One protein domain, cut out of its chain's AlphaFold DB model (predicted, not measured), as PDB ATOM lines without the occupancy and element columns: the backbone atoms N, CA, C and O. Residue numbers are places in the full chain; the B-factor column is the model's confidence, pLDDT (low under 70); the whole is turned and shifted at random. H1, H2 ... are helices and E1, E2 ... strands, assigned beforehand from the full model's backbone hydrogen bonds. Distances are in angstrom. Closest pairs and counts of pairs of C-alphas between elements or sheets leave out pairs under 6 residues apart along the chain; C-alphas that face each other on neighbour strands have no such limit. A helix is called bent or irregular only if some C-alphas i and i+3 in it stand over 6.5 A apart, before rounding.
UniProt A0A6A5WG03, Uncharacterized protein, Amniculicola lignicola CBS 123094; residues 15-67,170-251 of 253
ATOM      1  N   HIS A  15     132.358-168.530 221.741       91.69
ATOM      2  CA  HIS A  15     133.708-169.055 221.761       91.69
ATOM      3  C   HIS A  15     134.611-168.238 220.849       91.69
ATOM      4  O   HIS A  15     134.270-167.979 219.696       91.69
ATOM      5  N   PHE A  16     135.771-167.858 221.373       91.44
ATOM      6  CA  PHE A  16     136.807-167.155 220.634       91.44
ATOM      7  C   PHE A  16     138.050-168.050 220.530       91.44
ATOM      8  O   PHE A  16     138.657-168.364 221.560       91.44
ATOM      9  N   PRO A  17     138.427-168.511 219.324       94.56
ATOM     10  CA  PRO A  17     139.608-169.344 219.148       94.56
ATOM     11  C   PRO A  17     140.880-168.499 219.254       94.56
ATOM     12  O   PRO A  17     141.004-167.459 218.609       94.56
ATOM     13  N   ILE A  18     141.857-168.984 220.013       92.62
ATOM     14  CA  ILE A  18     143.189-168.391 220.116       92.62
ATOM     15  C   ILE A  18     144.180-169.435 219.608       92.62
ATOM     16  O   ILE A  18     144.459-170.438 220.264       92.62
ATOM     17  N   ARG A  19     144.664-169.217 218.384       94.31
ATOM     18  CA  ARG A  19     145.581-170.139 217.710       94.31
ATOM     19  C   ARG A  19     147.000-169.953 218.217       94.31
ATOM     20  O   ARG A  19     147.414-168.823 218.470       94.31
ATOM     21  N   SER A  20     147.748-171.051 218.300       92.19
ATOM     22  CA  SER A  20     149.164-171.039 218.691       92.19
ATOM     23  C   SER A  20     149.428-170.282 220.000       92.19
ATOM     24  O   SER A  20     150.427-169.572 220.132       92.19
ATOM     25  N   PHE A  21     148.540-170.431 220.984       89.69
ATOM     26  CA  PHE A  21     148.723-169.830 222.295       89.69
ATOM     27  C   PHE A  21     149.942-170.447 222.978       89.69
ATOM     28  O   PHE A  21     150.011-171.662 223.186       89.69
ATOM     29  N   ARG A  22     150.925-169.607 223.307       87.00
ATOM     30  CA  ARG A  22     152.157-170.019 223.977       87.00
ATOM     31  C   ARG A  22     151.994-169.888 225.486       87.00
ATOM     32  O   ARG A  22     151.838-168.791 226.011       87.00
ATOM     33  N   PHE A  23     152.090-171.014 226.175       80.62
ATOM     34  CA  PHE A  23     152.124-171.077 227.628       80.62
ATOM     35  C   PHE A  23     153.495-170.649 228.160       80.62
ATOM     36  O   PHE A  23     154.512-170.773 227.473       80.62
ATOM     37  N   ALA A  24     153.537-170.220 229.423       69.75
ATOM     38  CA  ALA A  24     154.778-169.842 230.105       69.75
ATOM     39  C   ALA A  24     155.819-170.981 230.137       69.75
ATOM     40  O   ALA A  24     157.018-170.724 230.098       69.75
ATOM     41  N   CYS A  25     155.379-172.246 230.121       75.81
ATOM     42  CA  CYS A  25     156.254-173.421 230.025       75.81
ATOM     43  C   CYS A  25     156.855-173.650 228.621       75.81
ATOM     44  O   CYS A  25     157.534-174.650 228.395       75.81
ATOM     45  N   GLY A  26     156.583-172.765 227.659       83.69
ATOM     46  CA  GLY A  26     157.094-172.836 226.290       83.69
ATOM     47  C   GLY A  26     156.282-173.723 225.346       83.69
ATOM     48  O   GLY A  26     156.553-173.711 224.146       83.69
ATOM     49  N   GLN A  27     155.282-174.453 225.851       89.44
ATOM     50  CA  GLN A  27     154.359-175.207 225.005       89.44
ATOM     51  C   GLN A  27     153.432-174.280 224.222       89.44
ATOM     52  O   GLN A  27     153.071-173.198 224.684       89.44
ATOM     53  N   THR A  28     153.010-174.741 223.051       93.56
ATOM     54  CA  THR A  28     152.090-174.019 222.179       93.56
ATOM     55  C   THR A  28     150.914-174.914 221.839       93.56
ATOM     56  O   THR A  28     151.118-176.018 221.342       93.56
ATOM     57  N   HIS A  29     149.698-174.430 222.088       92.25
ATOM     58  CA  HIS A  29     148.464-175.138 221.749       92.25
ATOM     59  C   HIS A  29     147.431-174.174 221.175       92.25
ATOM     60  O   HIS A  29     147.436-172.981 221.479       92.25
ATOM     61  N   ASP A  30     146.516-174.698 220.372       93.44
ATOM     62  CA  ASP A  30     145.291-173.975 220.056       93.44
ATOM     63  C   ASP A  30     144.356-174.052 221.267       93.44
ATOM     64  O   ASP A  30     144.040-175.142 221.744       93.44
ATOM     65  N   ILE A  31     143.916-172.897 221.763       91.31
ATOM     66  CA  ILE A  31     142.963-172.808 222.873       91.31
ATOM     67  C   ILE A  31     141.695-172.082 222.428       91.31
ATOM     68  O   ILE A  31     141.642-171.445 221.375       91.31
ATOM     69  N   GLN A  32     140.655-172.160 223.251       89.62
ATOM     70  CA  GLN A  32     139.392-171.479 223.011       89.62
ATOM     71  C   GLN A  32     138.935-170.786 224.291       89.62
ATOM     72  O   GLN A  32     138.790-171.427 225.329       89.62
ATOM     73  N   LEU A  33     138.686-169.481 224.205       86.75
ATOM     74  CA  LEU A  33     138.068-168.721 225.283       86.75
ATOM     75  C   LEU A  33     136.548-168.826 225.148       86.75
ATOM     76  O   LEU A  33     135.980-168.371 224.155       86.75
ATOM     77  N   ALA A  34     135.889-169.416 226.139       86.00
ATOM     78  CA  ALA A  34     134.436-169.392 226.243       86.00
ATOM     79  C   ALA A  34     133.993-168.112 226.975       86.00
ATOM     80  O   ALA A  34     134.567-167.757 228.004       86.00
ATOM     81  N   TYR A  35     132.981-167.416 226.459       85.81
ATOM     82  CA  TYR A  35     132.448-166.185 227.056       85.81
ATOM     83  C   TYR A  35     130.952-166.023 226.760       85.81
ATOM     84  O   TYR A  35     130.386-166.725 225.925       85.81
ATOM     85  N   ARG A  36     130.282-165.080 227.431       83.50
ATOM     86  CA  ARG A  36     128.898-164.699 227.124       83.50
ATOM     87  C   ARG A  36     128.770-163.186 227.087       83.50
ATOM     88  O   ARG A  36     129.194-162.501 228.009       83.50
ATOM     89  N   SER A  37     128.148-162.679 226.028       81.75
ATOM     90  CA  SER A  37     127.817-161.263 225.904       81.75
ATOM     91  C   SER A  37     126.415-161.017 226.440       81.75
ATOM     92  O   SER A  37     125.451-161.638 225.993       81.75
ATOM     93  N   PHE A  38     126.295-160.074 227.366       77.69
ATOM     94  CA  PHE A  38     125.013-159.535 227.799       77.69
ATOM     95  C   PHE A  38     124.814-158.176 227.135       77.69
ATOM     96  O   PHE A  38     125.725-157.354 227.140       77.69
ATOM     97  N   ASN A  39     123.633-157.951 226.551       78.38
ATOM     98  CA  ASN A  39     123.313-156.727 225.809       78.38
ATOM     99  C   ASN A  39     124.355-156.376 224.713       78.38
ATOM    100  O   ASN A  39     124.954-155.299 224.749       78.38
ATOM    101  N   PRO A  40     124.600-157.273 223.733       80.69
ATOM    102  CA  PRO A  40     125.661-157.098 222.733       80.69
ATOM    103  C   PRO A  40     125.465-155.884 221.810       80.69
ATOM    104  O   PRO A  40     126.397-155.492 221.121       80.69
ATOM    105  N   THR A  41     124.271-155.284 221.790       84.44
ATOM    106  CA  THR A  41     123.948-154.082 221.006       84.44
ATOM    107  C   THR A  41     124.225-152.773 221.756       84.44
ATOM    108  O   THR A  41     123.999-151.696 221.207       84.44
ATOM    109  N   SER A  42     124.697-152.835 223.006       80.81
ATOM    110  CA  SER A  42     125.030-151.648 223.796       80.81
ATOM    111  C   SER A  42     126.145-150.827 223.146       80.81
ATOM    112  O   SER A  42     127.231-151.333 222.877       80.81
ATOM    113  N   THR A  43     125.916-149.525 222.985       79.25
ATOM    114  CA  THR A  43     126.932-148.557 222.536       79.25
ATOM    115  C   THR A  43     127.674-147.885 223.694       79.25
ATOM    116  O   THR A  43     128.592-147.105 223.467       79.25
ATOM    117  N   LYS A  44     127.305-148.192 224.948       72.25
ATOM    118  CA  LYS A  44     127.879-147.578 226.162       72.25
ATOM    119  C   LYS A  44     129.239-148.163 226.578       72.25
ATOM    120  O   LYS A  44     129.779-147.763 227.604       72.25
ATOM    121  N   GLY A  45     129.770-149.112 225.806       70.88
ATOM    122  CA  GLY A  45     131.018-149.825 226.080       70.88
ATOM    123  C   GLY A  45     130.813-151.290 226.476       70.88
ATOM    124  O   GLY A  45     129.686-151.773 226.606       70.88
ATOM    125  N   THR A  46     131.927-151.997 226.657       77.31
ATOM    126  CA  THR A  46     131.975-153.416 227.036       77.31
ATOM    127  C   THR A  46     132.460-153.549 228.474       77.31
ATOM    128  O   THR A  46     133.473-152.960 228.843       77.31
ATOM    129  N   VAL A  47     131.754-154.343 229.278       72.69
ATOM    130  CA  VAL A  47     132.183-154.712 230.632       72.69
ATOM    131  C   VAL A  47     132.727-156.133 230.576       72.69
ATOM    132  O   VAL A  47     132.015-157.049 230.163       72.69
ATOM    133  N   LEU A  48     133.982-156.311 230.980       73.31
ATOM    134  CA  LEU A  48     134.560-157.631 231.196       73.31
ATOM    135  C   LEU A  48     134.368-158.011 232.661       73.31
ATOM    136  O   LEU A  48     134.765-157.264 233.552       73.31
ATOM    137  N   ILE A  49     133.780-159.180 232.892       67.12
ATOM    138  CA  ILE A  49     133.590-159.741 234.226       67.12
ATOM    139  C   ILE A  49     134.244-161.125 234.236       67.12
ATOM    140  O   ILE A  49     133.615-162.099 233.814       67.12
ATOM    141  N   PRO A  50     135.527-161.234 234.618       64.25
ATOM    142  CA  PRO A  50     136.159-162.528 234.807       64.25
ATOM    143  C   PRO A  50     135.547-163.225 236.026       64.25
ATOM    144  O   PRO A  50     135.176-162.592 237.008       64.25
ATOM    145  N   THR A  51     135.434-164.546 235.968       54.44
ATOM    146  CA  THR A  51     134.915-165.350 237.076       54.44
ATOM    147  C   THR A  51     136.066-165.891 237.919       54.44
ATOM    148  O   THR A  51     137.089-166.288 237.360       54.44
ATOM    149  N   CYS A  52     135.890-165.986 239.241       58.75
ATOM    150  CA  CYS A  52     136.804-166.749 240.102       58.75
ATOM    151  C   CYS A  52     136.825-168.251 239.709       58.75
ATOM    152  O   CYS A  52     135.999-168.722 238.923       58.75
ATOM    153  N   PHE A  53     137.765-169.006 240.281       56.06
ATOM    154  CA  PHE A  53     138.201-170.373 239.955       56.06
ATOM    155  C   PHE A  53     137.139-171.497 239.904       56.06
ATOM    156  O   PHE A  53     137.495-172.650 239.670       56.06
ATOM    157  N   GLY A  54     135.848-171.223 240.116       53.94
ATOM    158  CA  GLY A  54     134.865-172.259 240.460       53.94
ATOM    159  C   GLY A  54     133.534-172.263 239.713       53.94
ATOM    160  O   GLY A  54     132.610-172.924 240.188       53.94
ATOM    161  N   GLY A  55     133.375-171.552 238.595       57.16
ATOM    162  CA  GLY A  55     132.053-171.400 237.982       57.16
ATOM    163  C   GLY A  55     131.996-171.601 236.468       57.16
ATOM    164  O   GLY A  55     132.958-171.371 235.742       57.16
ATOM    165  N   LYS A  56     130.837-172.056 235.987       67.00
ATOM    166  CA  LYS A  56     130.525-172.120 234.559       67.00
ATOM    167  C   LYS A  56     129.871-170.804 234.135       67.00
ATOM    168  O   LYS A  56     129.091-170.250 234.895       67.00
ATOM    169  N   ILE A  57     130.083-170.354 232.897       73.69
ATOM    170  CA  ILE A  57     129.650-169.024 232.399       73.69
ATOM    171  C   ILE A  57     128.189-168.665 232.726       73.69
ATOM    172  O   ILE A  57     127.885-167.514 233.009       73.69
ATOM    173  N   ASN A  58     127.281-169.642 232.713       74.31
ATOM    174  CA  ASN A  58     125.850-169.426 232.941       74.31
ATOM    175  C   ASN A  58     125.420-169.574 234.411       74.31
ATOM    176  O   ASN A  58     124.240-169.441 234.719       74.31
ATOM    177  N   THR A  59     126.349-169.893 235.309       68.38
ATOM    178  CA  THR A  59     126.077-170.212 236.719       68.38
ATOM    179  C   THR A  59     126.982-169.450 237.680       68.38
ATOM    180  O   THR A  59     126.706-169.438 238.876       68.38
ATOM    181  N   THR A  60     128.077-168.857 237.197       62.47
ATOM    182  CA  THR A  60     128.914-167.974 238.007       62.47
ATOM    183  C   THR A  60     128.228-166.630 238.169       62.47
ATOM    184  O   THR A  60     127.747-166.049 237.199       62.47
ATOM    185  N   LEU A  61     128.216-166.119 239.396       54.47
ATOM    186  CA  LEU A  61     127.862-164.731 239.636       54.47
ATOM    187  C   LEU A  61     128.935-163.811 239.040       54.47
ATOM    188  O   LEU A  61     130.108-164.174 238.952       54.47
ATOM    189  N   ASN A  62     128.514-162.620 238.632       48.59
ATOM    190  CA  ASN A  62     129.322-161.632 237.924       48.59
ATOM    191  C   ASN A  62     130.297-160.864 238.851       48.59
ATOM    192  O   ASN A  62     130.436-159.647 238.731       48.59
ATOM    193  N   PHE A  63     130.957-161.552 239.782       49.34
ATOM    194  CA  PHE A  63     131.813-160.942 240.802       49.34
ATOM    195  C   PHE A  63     133.245-161.497 240.749       49.34
ATOM    196  O   PHE A  63     133.463-162.662 240.404       49.34
ATOM    197  N   ILE A  64     134.214-160.644 241.091       52.12
ATOM    198  CA  ILE A  64     135.653-160.936 241.058       52.12
ATOM    199  C   ILE A  64     136.209-160.831 242.476       52.12
ATOM    200  O   ILE A  64     136.030-159.808 243.128       52.12
ATOM    201  N   GLU A  65     136.977-161.837 242.881       53.62
ATOM    202  CA  GLU A  65     137.937-161.755 243.981       53.62
ATOM    203  C   GLU A  65     139.201-162.494 243.522       53.62
ATOM    204  O   GLU A  65     139.307-163.713 243.649       53.62
ATOM    205  N   ALA A  66     140.117-161.775 242.871       56.88
ATOM    206  CA  ALA A  66     141.439-162.284 242.520       56.88
ATOM    207  C   ALA A  66     142.425-161.109 242.385       56.88
ATOM    208  O   ALA A  66     142.107-160.148 241.679       56.88
ATOM    209  N   PRO A  67     143.600-161.167 243.028       58.41
ATOM    210  CA  PRO A  67     144.580-160.105 242.996       58.41
ATOM    211  C   PRO A  67     145.371-160.160 241.675       58.41
ATOM    212  O   PRO A  67     145.560-161.236 241.100       58.41
ATOM    213  N   ILE A 170     150.237-160.470 236.919       86.38
ATOM    214  CA  ILE A 170     150.111-159.632 235.713       86.38
ATOM    215  C   ILE A 170     151.411-158.894 235.369       86.38
ATOM    216  O   ILE A 170     151.590-158.468 234.229       86.38
ATOM    217  N   GLY A 171     152.340-158.756 236.318       85.38
ATOM    218  CA  GLY A 171     153.663-158.202 236.052       85.38
ATOM    219  C   GLY A 171     154.419-159.029 235.016       85.38
ATOM    220  O   GLY A 171     155.147-158.468 234.205       85.38
ATOM    221  N   SER A 172     154.165-160.343 234.960       84.44
ATOM    222  CA  SER A 172     154.812-161.262 234.012       84.44
ATOM    223  C   SER A 172     154.532-160.953 232.537       84.44
ATOM    224  O   SER A 172     155.312-161.353 231.674       84.44
ATOM    225  N   VAL A 173     153.442-160.236 232.239       80.00
ATOM    226  CA  VAL A 173     153.088-159.821 230.873       80.00
ATOM    227  C   VAL A 173     153.455-158.365 230.577       80.00
ATOM    228  O   VAL A 173     153.274-157.903 229.451       80.00
ATOM    229  N   HIS A 174     153.980-157.634 231.563       86.31
ATOM    230  CA  HIS A 174     154.437-156.259 231.405       86.31
ATOM    231  C   HIS A 174     155.950-156.210 231.164       86.31
ATOM    232  O   HIS A 174     156.710-156.999 231.721       86.31
ATOM    233  N   VAL A 175     156.417-155.242 230.367       89.00
ATOM    234  CA  VAL A 175     157.838-155.127 229.977       89.00
ATOM    235  C   VAL A 175     158.790-154.978 231.170       89.00
ATOM    236  O   VAL A 175     159.937-155.408 231.100       89.00
ATOM    237  N   SER A 176     158.321-154.389 232.274       92.19
ATOM    238  CA  SER A 176     159.121-154.220 233.492       92.19
ATOM    239  C   SER A 176     159.157-155.455 234.396       92.19
ATOM    240  O   SER A 176     159.959-155.484 235.326       92.19
ATOM    241  N   GLY A 177     158.276-156.441 234.191       89.81
ATOM    242  CA  GLY A 177     158.078-157.530 235.151       89.81
ATOM    243  C   GLY A 177     157.394-157.108 236.464       89.81
ATOM    244  O   GLY A 177     157.253-157.933 237.362       89.81
ATOM    245  N   ASP A 178     156.986-155.840 236.605       92.19
ATOM    246  CA  ASP A 178     156.382-155.288 237.823       92.19
ATOM    247  C   ASP A 178     154.862-155.151 237.666       92.19
ATOM    248  O   ASP A 178     154.371-154.430 236.791       92.19
ATOM    249  N   TYR A 179     154.111-155.818 238.546       90.56
ATOM    250  CA  TYR A 179     152.650-155.769 238.550       90.56
ATOM    251  C   TYR A 179     152.107-154.359 238.819       90.56
ATOM    252  O   TYR A 179     151.032-154.026 238.326       90.56
ATOM    253  N   ARG A 180     152.837-153.509 239.556       94.25
ATOM    254  CA  ARG A 180     152.404-152.130 239.831       94.25
ATOM    255  C   ARG A 180     152.412-151.289 238.564       94.25
ATOM    256  O   ARG A 180     151.470-150.542 238.318       94.25
ATOM    257  N   GLU A 181     153.443-151.444 237.738       94.69
ATOM    258  CA  GLU A 181     153.510-150.789 236.430       94.69
ATOM    259  C   GLU A 181     152.452-151.350 235.475       94.69
ATOM    260  O   GLU A 181     151.799-150.587 234.763       94.69
ATOM    261  N   ALA A 182     152.197-152.661 235.530       91.56
ATOM    262  CA  ALA A 182     151.114-153.281 234.772       91.56
ATOM    263  C   ALA A 182     149.734-152.691 235.131       91.56
ATOM    264  O   ALA A 182     148.965-152.360 234.229       91.56
ATOM    265  N   LEU A 183     149.435-152.502 236.426       92.50
ATOM    266  CA  LEU A 183     148.185-151.879 236.891       92.50
ATOM    267  C   LEU A 183     148.041-150.432 236.412       92.50
ATOM    268  O   LEU A 183     146.973-150.052 235.929       92.50
ATOM    269  N   LYS A 184     149.116-149.638 236.483       95.06
ATOM    270  CA  LYS A 184     149.126-148.247 235.991       95.06
ATOM    271  C   LYS A 184     148.835-148.150 234.492       95.06
ATOM    272  O   LYS A 184     148.309-147.138 234.036       95.06
ATOM    273  N   GLY A 185     149.166-149.191 233.727       90.69
ATOM    274  CA  GLY A 185     148.879-149.279 232.295       90.69
ATOM    275  C   GLY A 185     147.412-149.565 231.948       90.69
ATOM    276  O   GLY A 185     147.037-149.461 230.778       90.69
ATOM    277  N   ILE A 186     146.564-149.923 232.920       89.56
ATOM    278  CA  ILE A 186     145.156-150.257 232.670       89.56
ATOM    279  C   ILE A 186     144.348-148.979 232.419       89.56
ATOM    280  O   ILE A 186     144.188-148.126 233.287       89.56
ATOM    281  N   THR A 187     143.782-148.869 231.216       89.50
ATOM    282  CA  THR A 187     142.966-147.716 230.795       89.50
ATOM    283  C   THR A 187     141.470-147.895 231.050       89.50
ATOM    284  O   THR A 187     140.716-146.917 231.047       89.50
ATOM    285  N   ALA A 188     141.023-149.134 231.266       88.12
ATOM    286  CA  ALA A 188     139.640-149.438 231.599       88.12
ATOM    287  C   ALA A 188     139.294-148.931 233.005       88.12
ATOM    288  O   ALA A 188     140.124-148.958 233.913       88.12
ATOM    289  N   ARG A 189     138.037-148.514 233.207       89.25
ATOM    290  CA  ARG A 189     137.529-148.289 234.565       89.25
ATOM    291  C   ARG A 189     137.458-149.631 235.282       89.25
ATOM    292  O   ARG A 189     136.890-150.580 234.740       89.25
ATOM    293  N   ALA A 190     137.955-149.679 236.507       90.44
ATOM    294  CA  ALA A 190     137.919-150.871 237.342       90.44
ATOM    295  C   ALA A 190     137.291-150.535 238.694       90.44
ATOM    296  O   ALA A 190     137.556-149.475 239.252       90.44
ATOM    297  N   LEU A 191     136.453-151.429 239.214       91.81
ATOM    298  CA  LEU A 191     135.879-151.324 240.552       91.81
ATOM    299  C   LEU A 191     136.348-152.529 241.368       91.81
ATOM    300  O   LEU A 191     135.983-153.660 241.055       91.81
ATOM    301  N   VAL A 192     137.147-152.277 242.401       92.12
ATOM    302  CA  VAL A 192     137.683-153.299 243.305       92.12
ATOM    303  C   VAL A 192     136.796-153.354 244.552       92.12
ATOM    304  O   VAL A 192     136.588-152.334 245.217       92.12
ATOM    305  N   MET A 193     136.240-154.532 244.852       94.00
ATOM    306  CA  MET A 193     135.269-154.735 245.940       94.00
ATOM    307  C   MET A 193     135.629-155.928 246.839       94.00
ATOM    308  O   MET A 193     134.883-156.904 246.877       94.00
ATOM    309  N   PRO A 194     136.765-155.896 247.559       93.00
ATOM    310  CA  PRO A 194     137.112-156.979 248.475       93.00
ATOM    311  C   PRO A 194     136.160-157.001 249.678       93.00
ATOM    312  O   PRO A 194     135.640-155.962 250.093       93.00
ATOM    313  N   CYS A 195     135.975-158.162 250.303       95.44
ATOM    314  CA  CYS A 195     135.292-158.234 251.590       95.44
ATOM    315  C   CYS A 195     136.224-157.852 252.746       95.44
ATOM    316  O   CYS A 195     137.370-158.292 252.815       95.44
ATOM    317  N   ARG A 196     135.710-157.087 253.717       96.06
ATOM    318  CA  ARG A 196     136.471-156.685 254.911       96.06
ATOM    319  C   ARG A 196     137.011-157.838 255.733       96.06
ATOM    320  O   ARG A 196     138.046-157.682 256.372       96.06
ATOM    321  N   THR A 197     136.303-158.959 255.746       96.94
ATOM    322  CA  THR A 197     136.715-160.141 256.499       96.94
ATOM    323  C   THR A 197     137.193-161.275 255.600       96.94
ATOM    324  O   THR A 197     137.204-162.417 256.062       96.94
ATOM    325  N   ASP A 198     137.513-161.015 254.325       95.81
ATOM    326  CA  ASP A 198     138.223-162.004 253.510       95.81
ATOM    327  C   ASP A 198     139.598-162.253 254.143       95.81
ATOM    328  O   ASP A 198     140.308-161.327 254.544       95.81
ATOM    329  N   GLN A 199     139.925-163.529 254.320       95.00
ATOM    330  CA  GLN A 199     141.114-163.950 255.042       95.00
ATOM    331  C   GLN A 199     142.341-164.046 254.142       95.00
ATOM    332  O   GLN A 199     143.447-163.974 254.665       95.00
ATOM    333  N   TYR A 200     142.184-164.202 252.827       93.25
ATOM    334  CA  TYR A 200     143.310-164.398 251.909       93.25
ATOM    335  C   TYR A 200     143.350-163.377 250.771       93.25
ATOM    336  O   TYR A 200     144.438-163.106 250.272       93.25
ATOM    337  N   PHE A 201     142.246-162.709 250.437       92.00
ATOM    338  CA  PHE A 201     142.265-161.484 249.629       92.00
ATOM    339  C   PHE A 201     141.990-160.276 250.509       92.00
ATOM    340  O   PHE A 201     140.856-159.824 250.657       92.00
ATOM    341  N   SER A 202     143.047-159.781 251.153       90.75
ATOM    342  CA  SER A 202     142.890-158.759 252.175       90.75
ATOM    343  C   SER A 202     142.389-157.443 251.583       90.75
ATOM    344  O   SER A 202     142.728-157.044 250.468       90.75
ATOM    345  N   VAL A 203     141.603-156.720 252.377       93.12
ATOM    346  CA  VAL A 203     141.119-155.398 251.981       93.12
ATOM    347  C   VAL A 203     142.250-154.386 251.773       93.12
ATOM    348  O   VAL A 203     142.097-153.482 250.960       93.12
ATOM    349  N   GLY A 204     143.375-154.550 252.480       94.06
ATOM    350  CA  GLY A 204     144.555-153.700 252.322       94.06
ATOM    351  C   GLY A 204     145.241-153.909 250.973       94.06
ATOM    352  O   GLY A 204     145.549-152.927 250.304       94.06
ATOM    353  N   ASP A 205     145.394-155.166 250.540       91.62
ATOM    354  CA  ASP A 205     145.927-155.477 249.206       91.62
ATOM    355  C   ASP A 205     145.022-154.873 248.121       91.62
ATOM    356  O   ASP A 205     145.490-154.158 247.237       91.62
ATOM    357  N   GLY A 206     143.702-155.062 248.245       92.44
ATOM    358  CA  GLY A 206     142.737-154.501 247.296       92.44
ATOM    359  C   GLY A 206     142.722-152.966 247.260       92.44
ATOM    360  O   GLY A 206     142.497-152.383 246.201       92.44
ATOM    361  N   GLU A 207     142.962-152.297 248.391       95.19
ATOM    362  CA  GLU A 207     143.076-150.833 248.459       95.19
ATOM    363  C   GLU A 207     144.348-150.334 247.760       95.19
ATOM    364  O   GLU A 207     144.283-149.394 246.961       95.19
ATOM    365  N   GLU A 208     145.491-150.992 247.996       94.75
ATOM    366  CA  GLU A 208     146.747-150.685 247.302       94.75
ATOM    367  C   GLU A 208     146.578-150.852 245.786       94.75
ATOM    368  O   GLU A 208     146.892-149.942 245.016       94.75
ATOM    369  N   GLU A 209     146.023-151.979 245.347       92.88
ATOM    370  CA  GLU A 209     145.797-152.278 243.932       92.88
ATOM    371  C   GLU A 209     144.849-151.271 243.274       92.88
ATOM    372  O   GLU A 209     145.132-150.775 242.180       92.88
ATOM    373  N   ALA A 210     143.756-150.913 243.956       94.19
ATOM    374  CA  ALA A 210     142.827-149.889 243.490       94.19
ATOM    375  C   ALA A 210     143.501-148.520 243.332       94.19
ATOM    376  O   ALA A 210     143.201-147.805 242.376       94.19
ATOM    377  N   SER A 211     144.434-148.170 244.222       96.19
ATOM    378  CA  SER A 211     145.165-146.897 244.164       96.19
ATOM    379  C   SER A 211     146.133-146.790 242.978       96.19
ATOM    380  O   SER A 211     146.460-145.686 242.543       96.19
ATOM    381  N   LEU A 212     146.578-147.928 242.436       96.31
ATOM    382  CA  LEU A 212     147.483-147.991 241.284       96.31
ATOM    383  C   LEU A 212     146.744-147.889 239.944       96.31
ATOM    384  O   LEU A 212     147.369-147.609 238.920       96.31
ATOM    385  N   LEU A 213     145.429-148.113 239.940       95.69
ATOM    386  CA  LEU A 213     144.583-148.049 238.754       95.69
ATOM    387  C   LEU A 213     144.211-146.586 238.434       95.69
ATOM    388  O   LEU A 213     143.512-145.955 239.229       95.69
ATOM    389  N   PRO A 214     144.558-146.040 237.249       95.25
ATOM    390  CA  PRO A 214     144.272-144.639 236.904       95.25
ATOM    391  C   PRO A 214     142.783-144.273 236.945       95.25
ATOM    392  O   PRO A 214     142.418-143.135 237.231       95.25
ATOM    393  N   LYS A 215     141.920-145.248 236.638       94.00
ATOM    394  CA  LYS A 215     140.455-145.146 236.712       94.00
ATOM    395  C   LYS A 215     139.879-146.181 237.691       94.00
ATOM    396  O   LYS A 215     138.851-146.806 237.409       94.00
ATOM    397  N   GLY A 216     140.588-146.406 238.798       91.81
ATOM    398  CA  GLY A 216     140.211-147.329 239.863       91.81
ATOM    399  C   GLY A 216     139.168-146.744 240.813       91.81
ATOM    400  O   GLY A 216     139.285-145.617 241.283       91.81
ATOM    401  N   GLY A 217     138.140-147.529 241.114       93.06
ATOM    402  CA  GLY A 217     137.229-147.319 242.229       93.06
ATOM    403  C   GLY A 217     137.448-148.391 243.291       93.06
ATOM    404  O   GLY A 217     137.693-149.550 242.960       93.06
ATOM    405  N   PHE A 218     137.302-148.016 244.557       95.38
ATOM    406  CA  PHE A 218     137.402-148.926 245.694       95.38
ATOM    407  C   PHE A 218     136.100-148.901 246.497       95.38
ATOM    408  O   PHE A 218     135.619-147.834 246.888       95.38
ATOM    409  N   ALA A 219     135.485-150.064 246.695       95.81
ATOM    410  CA  ALA A 219     134.240-150.199 247.444       95.81
ATOM    411  C   ALA A 219     134.231-151.534 248.207       95.81
ATOM    412  O   ALA A 219     133.683-152.513 247.704       95.81
ATOM    413  N   PRO A 220     134.840-151.593 249.401       96.06
ATOM    414  CA  PRO A 220     134.919-152.825 250.173       96.06
ATOM    415  C   PRO A 220     133.546-153.249 250.707       96.06
ATOM    416  O   PRO A 220     132.749-152.413 251.137       96.06
ATOM    417  N   ILE A 221     133.284-154.557 250.691       96.50
ATOM    418  CA  ILE A 221     132.053-155.162 251.205       96.50
ATOM    419  C   ILE A 221     132.179-155.278 252.728       96.50
ATOM    420  O   ILE A 221     132.985-156.055 253.250       96.50
ATOM    421  N   GLU A 222     131.363-154.510 253.446       97.06
ATOM    422  CA  GLU A 222     131.297-154.501 254.911       97.06
ATOM    423  C   GLU A 222     130.503-155.715 255.418       97.06
ATOM    424  O   GLU A 222     129.339-155.618 255.808       97.06
ATOM    425  N   SER A 223     131.135-156.888 255.377       96.81
ATOM    426  CA  SER A 223     130.496-158.166 255.680       96.81
ATOM    427  C   SER A 223     131.398-159.074 256.494       96.81
ATOM    428  O   SER A 223     132.617-159.004 256.402       96.81
ATOM    429  N   VAL A 224     130.771-159.947 257.283       97.81
ATOM    430  CA  VAL A 224     131.444-161.024 258.023       97.81
ATOM    431  C   VAL A 224     131.540-162.306 257.203       97.81
ATOM    432  O   VAL A 224     132.125-163.282 257.661       97.81
ATOM    433  N   TRP A 225     130.950-162.354 256.010       96.56
ATOM    434  CA  TRP A 225     130.914-163.564 255.190       96.56
ATOM    435  C   TRP A 225     132.256-163.907 254.541       96.56
ATOM    436  O   TRP A 225     132.361-164.973 253.941       96.56
ATOM    437  N   GLY A 226     133.281-163.070 254.721       95.38
ATOM    438  CA  GLY A 226     134.614-163.271 254.158       95.38
ATOM    439  C   GLY A 226     134.579-163.363 252.642       95.38
ATOM    440  O   GLY A 226     133.749-162.717 252.015       95.38
ATOM    441  N   HIS A 227     135.418-164.219 252.066       92.94
ATOM    442  CA  HIS A 227     135.463-164.448 250.617       92.94
ATOM    443  C   HIS A 227     134.094-164.803 250.016       92.94
ATOM    444  O   HIS A 227     133.718-164.486 248.892       92.94
ATOM    445  N   ARG A 228     133.242-165.462 250.799       91.50
ATOM    446  CA  ARG A 228     131.897-165.791 250.331       91.50
ATOM    447  C   ARG A 228     131.003-164.568 250.119       91.50
ATOM    448  O   ARG A 228     129.979-164.739 249.468       91.50
ATOM    449  N   ALA A 229     131.339-163.386 250.635       92.50
ATOM    450  CA  ALA A 229     130.584-162.159 250.389       92.50
ATOM    451  C   ALA A 229     130.618-161.769 248.901       92.50
ATOM    452  O   ALA A 229     129.555-161.669 248.286       92.50
ATOM    453  N   GLY A 230     131.812-161.659 248.300       86.50
ATOM    454  CA  GLY A 230     131.960-161.407 246.863       86.50
ATOM    455  C   GLY A 230     131.464-162.576 246.014       86.50
ATOM    456  O   GLY A 230     130.884-162.381 244.951       86.50
ATOM    457  N   GLY A 231     131.557-163.804 246.535       83.25
ATOM    458  CA  GLY A 231     130.965-164.999 245.922       83.25
ATOM    459  C   GLY A 231     129.430-165.107 245.989       83.25
ATOM    460  O   GLY A 231     128.894-166.153 245.619       83.25
ATOM    461  N   GLY A 232     128.717-164.088 246.485       86.56
ATOM    462  CA  GLY A 232     127.252-164.064 246.596       86.56
ATOM    463  C   GLY A 232     126.669-165.033 247.625       86.56
ATOM    464  O   GLY A 232     125.586-165.591 247.445       86.56
ATOM    465  N   GLY A 233     127.401-165.261 248.712       87.31
ATOM    466  CA  GLY A 233     127.049-166.193 249.779       87.31
ATOM    467  C   GLY A 233     125.828-165.785 250.604       87.31
ATOM    468  O   GLY A 233     125.248-166.648 251.256       87.31
ATOM    469  N   ASN A 234     125.425-164.513 250.565       91.81
ATOM    470  CA  ASN A 234     124.188-164.029 251.173       91.81
ATOM    471  C   ASN A 234     123.552-162.907 250.344       91.81
ATOM    472  O   ASN A 234     124.209-162.226 249.559       91.81
ATOM    473  N   LYS A 235     122.249-162.713 250.552       92.62
ATOM    474  CA  LYS A 235     121.431-161.782 249.773       92.62
ATOM    475  C   LYS A 235     121.789-160.308 250.008       92.62
ATOM    476  O   LYS A 235     121.763-159.543 249.053       92.62
ATOM    477  N   ALA A 236     122.122-159.922 251.240       94.81
ATOM    478  CA  ALA A 236     122.402-158.527 251.577       94.81
ATOM    479  C   ALA A 236     123.661-158.015 250.859       94.81
ATOM    480  O   ALA A 236     123.636-156.935 250.268       94.81
ATOM    481  N   ASP A 237     124.726-158.822 250.836       94.44
ATOM    482  CA  ASP A 237     125.963-158.474 250.132       94.44
ATOM    483  C   ASP A 237     125.745-158.402 248.616       94.44
ATOM    484  O   ASP A 237     126.238-157.479 247.971       94.44
ATOM    485  N   VAL A 238     124.950-159.317 248.046       91.31
ATOM    486  CA  VAL A 238     124.585-159.283 246.618       91.31
ATOM    487  C   VAL A 238     123.830-158.001 246.268       91.31
ATOM    488  O   VAL A 238     124.205-157.312 245.322       91.31
ATOM    489  N   GLU A 239     122.804-157.639 247.041       93.56
ATOM    490  CA  GLU A 239     122.024-156.415 246.811       93.56
ATOM    491  C   GLU A 239     122.889-155.152 246.928       93.56
ATOM    492  O   GLU A 239     122.750-154.215 246.130       93.56
ATOM    493  N   TRP A 240     123.811-155.129 247.893       94.88
ATOM    494  CA  TRP A 240     124.756-154.031 248.062       94.88
ATOM    495  C   TRP A 240     125.723-153.923 246.875       94.88
ATOM    496  O   TRP A 240     125.870-152.833 246.306       94.88
ATOM    497  N   MET A 241     126.330-155.040 246.454       93.06
ATOM    498  CA  MET A 241     127.232-155.087 245.298       93.06
ATOM    499  C   MET A 241     126.514-154.649 244.018       93.06
ATOM    500  O   MET A 241     127.031-153.795 243.297       93.06
ATOM    501  N   ASP A 242     125.296-155.134 243.771       91.38
ATOM    502  CA  ASP A 242     124.465-154.712 242.635       91.38
ATOM    503  C   ASP A 242     124.207-153.198 242.650       91.38
ATOM    504  O   ASP A 242     124.237-152.529 241.610       91.38
ATOM    505  N   GLY A 243     123.972-152.626 243.836       92.81
ATOM    506  CA  GLY A 243     123.863-151.185 244.042       92.81
ATOM    507  C   GLY A 243     125.128-150.433 243.623       92.81
ATOM    508  O   GLY A 243     125.052-149.481 242.840       92.81
ATOM    509  N   ARG A 244     126.295-150.880 244.100       93.25
ATOM    510  CA  ARG A 244     127.599-150.272 243.780       93.25
ATOM    511  C   ARG A 244     127.946-150.388 242.300       93.25
ATOM    512  O   ARG A 244     128.346-149.390 241.698       93.25
ATOM    513  N   ILE A 245     127.722-151.555 241.700       89.62
ATOM    514  CA  ILE A 245     127.935-151.792 240.268       89.62
ATOM    515  C   ILE A 245     127.035-150.870 239.442       89.62
ATOM    516  O   ILE A 245     127.512-150.237 238.503       89.62
ATOM    517  N   ARG A 246     125.753-150.720 239.803       89.62
ATOM    518  CA  ARG A 246     124.833-149.817 239.088       89.62
ATOM    519  C   ARG A 246     125.329-148.373 239.092       89.62
ATOM    520  O   ARG A 246     125.283-147.725 238.049       89.62
ATOM    521  N   VAL A 247     125.817-147.879 240.230       91.38
ATOM    522  CA  VAL A 247     126.397-146.529 240.330       91.38
ATOM    523  C   VAL A 247     127.646-146.412 239.458       91.38
ATOM    524  O   VAL A 247     127.758-145.472 238.675       91.38
ATOM    525  N   PHE A 248     128.552-147.388 239.533       89.31
ATOM    526  CA  PHE A 248     129.785-147.403 238.747       89.31
ATOM    527  C   PHE A 248     129.528-147.424 237.232       89.31
ATOM    528  O   PHE A 248     130.151-146.680 236.475       89.31
ATOM    529  N   LEU A 249     128.561-148.227 236.779       85.62
ATOM    530  CA  LEU A 249     128.163-148.285 235.373       85.62
ATOM    531  C   LEU A 249     127.368-147.047 234.927       85.62
ATOM    532  O   LEU A 249     127.424-146.690 233.753       85.62
ATOM    533  N   GLY A 250     126.630-146.411 235.841       83.75
ATOM    534  CA  GLY A 250     125.803-145.234 235.572       83.75
ATOM    535  C   GLY A 250     126.558-143.903 235.575       83.75
ATOM    536  O   GLY A 250     126.077-142.950 234.967       83.75
ATOM    537  N   ALA A 251     127.722-143.827 236.222       70.94
ATOM    538  CA  ALA A 251     128.570-142.641 236.197       70.94
ATOM    539  C   ALA A 251     129.089-142.399 234.769       70.94
ATOM    540  O   ALA A 251     129.859-143.208 234.241       70.94
TER     541      ALA A 251
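AT A GLANCE: This is residues 15 to 67 and 170 to 251 of the 253 residues of an uncharacterized protein of Amniculicola lignicola CBS 123094 (UniProt A0A6A5WG03). A short parallel pair of strands, E3 and E4, sits between helix H3 on one face and the long helix H5 on the other, while a long, bent hairpin, E1 and E2, lies at a far end of the domain. H2 packs on H3 with H1 next to it, H4 makes a corner with H5, and residues 36 to 67, with no named element, wander between the hairpin and the helical body. The printed part has 135 residues, with five named helices and four named strands that follow each other along the chain as E1 E2 H1 H2 E3 H3 E4 H4 H5; one sheet, E1 - E2, is antiparallel, the other, E3 = E4, parallel. The class is mixed, helices and strands, although under half of the residues, 62 of 135, are in named elements. The whole is compact, with a radius of gyration of the C-alphas of 16.4 A and spans of 44 by 35 by 30 A.

HOW THE PARTS SIT: E1, residues 15 to 22, and E2, residues 28 to 35, form an antiparallel hairpin at 155 degrees, with N 16 and O 33 at 2.8 A and N 31 and O 18 at 2.9 A, within hydrogen-bond range. E1 bends by 65 degrees at residue 19. E3, residues 190 to 192, and E4, residues 216 to 218, are parallel neighbours at 24 degrees, with N 192 and O 217 at 2.8 A. With H3, residues 203 to 212, they make a strand-helix-strand unit, two parallel neighbour strands with a helix between them in the chain, and its crossover is right-handed. The closest C-alphas of H3 and E4 are those of Ala 210 and Gly 216, 5.2 A apart. H5, residues 235 to 250, comes closest to E3 at the C-alphas of Phe 248 and Leu 191, 7.5 A apart; H5 and H3 are apart. H2, residues 179 to 184, touches H3 at a steep tilt of 53 degrees, the same way, closest at the C-alphas of Lys 184 and Leu 212, 5.5 A. H1, residues 170 to 173, touches H2, closest at the C-alphas of Gly 171 and Tyr 179, 3.6 A. H4, residues 227 to 230, and H5 touch only at the corner, H5 with residues 237 to 238 alone; their closest C-alphas, those of Ala 229 and Asp 237, are 5.9 A apart. E1 is apart from H3 and H5, for instance. In H2, H3 and H5 every O i to N i+4 pair is within hydrogen-bond range; H1 and H4 are too short for such a pair.

IN THESE COORDINATES: E1 begins at C-alpha 15, (133.708, -169.055, 221.761), and is 18.6 A long; E2 is 21.7 A. H3 is 14.5 A long. H5, the longest helix, measures 22.2 A and ends at C-alpha 250, (125.803, -145.234, 235.572).

THE WHOLE: The two C-alphas farthest apart, those of Gly 26 and Ala 236, are 45.3 A apart. Residues 68 to 169 are not printed, and C-alphas 67 and 170 are 9.2 A apart across this cut. Of the links that are printed whole, none is long. The mean pLDDT of the printed part is 85.4; residue 24, residues 49 to 56 and residues 59 to 67 are under 70.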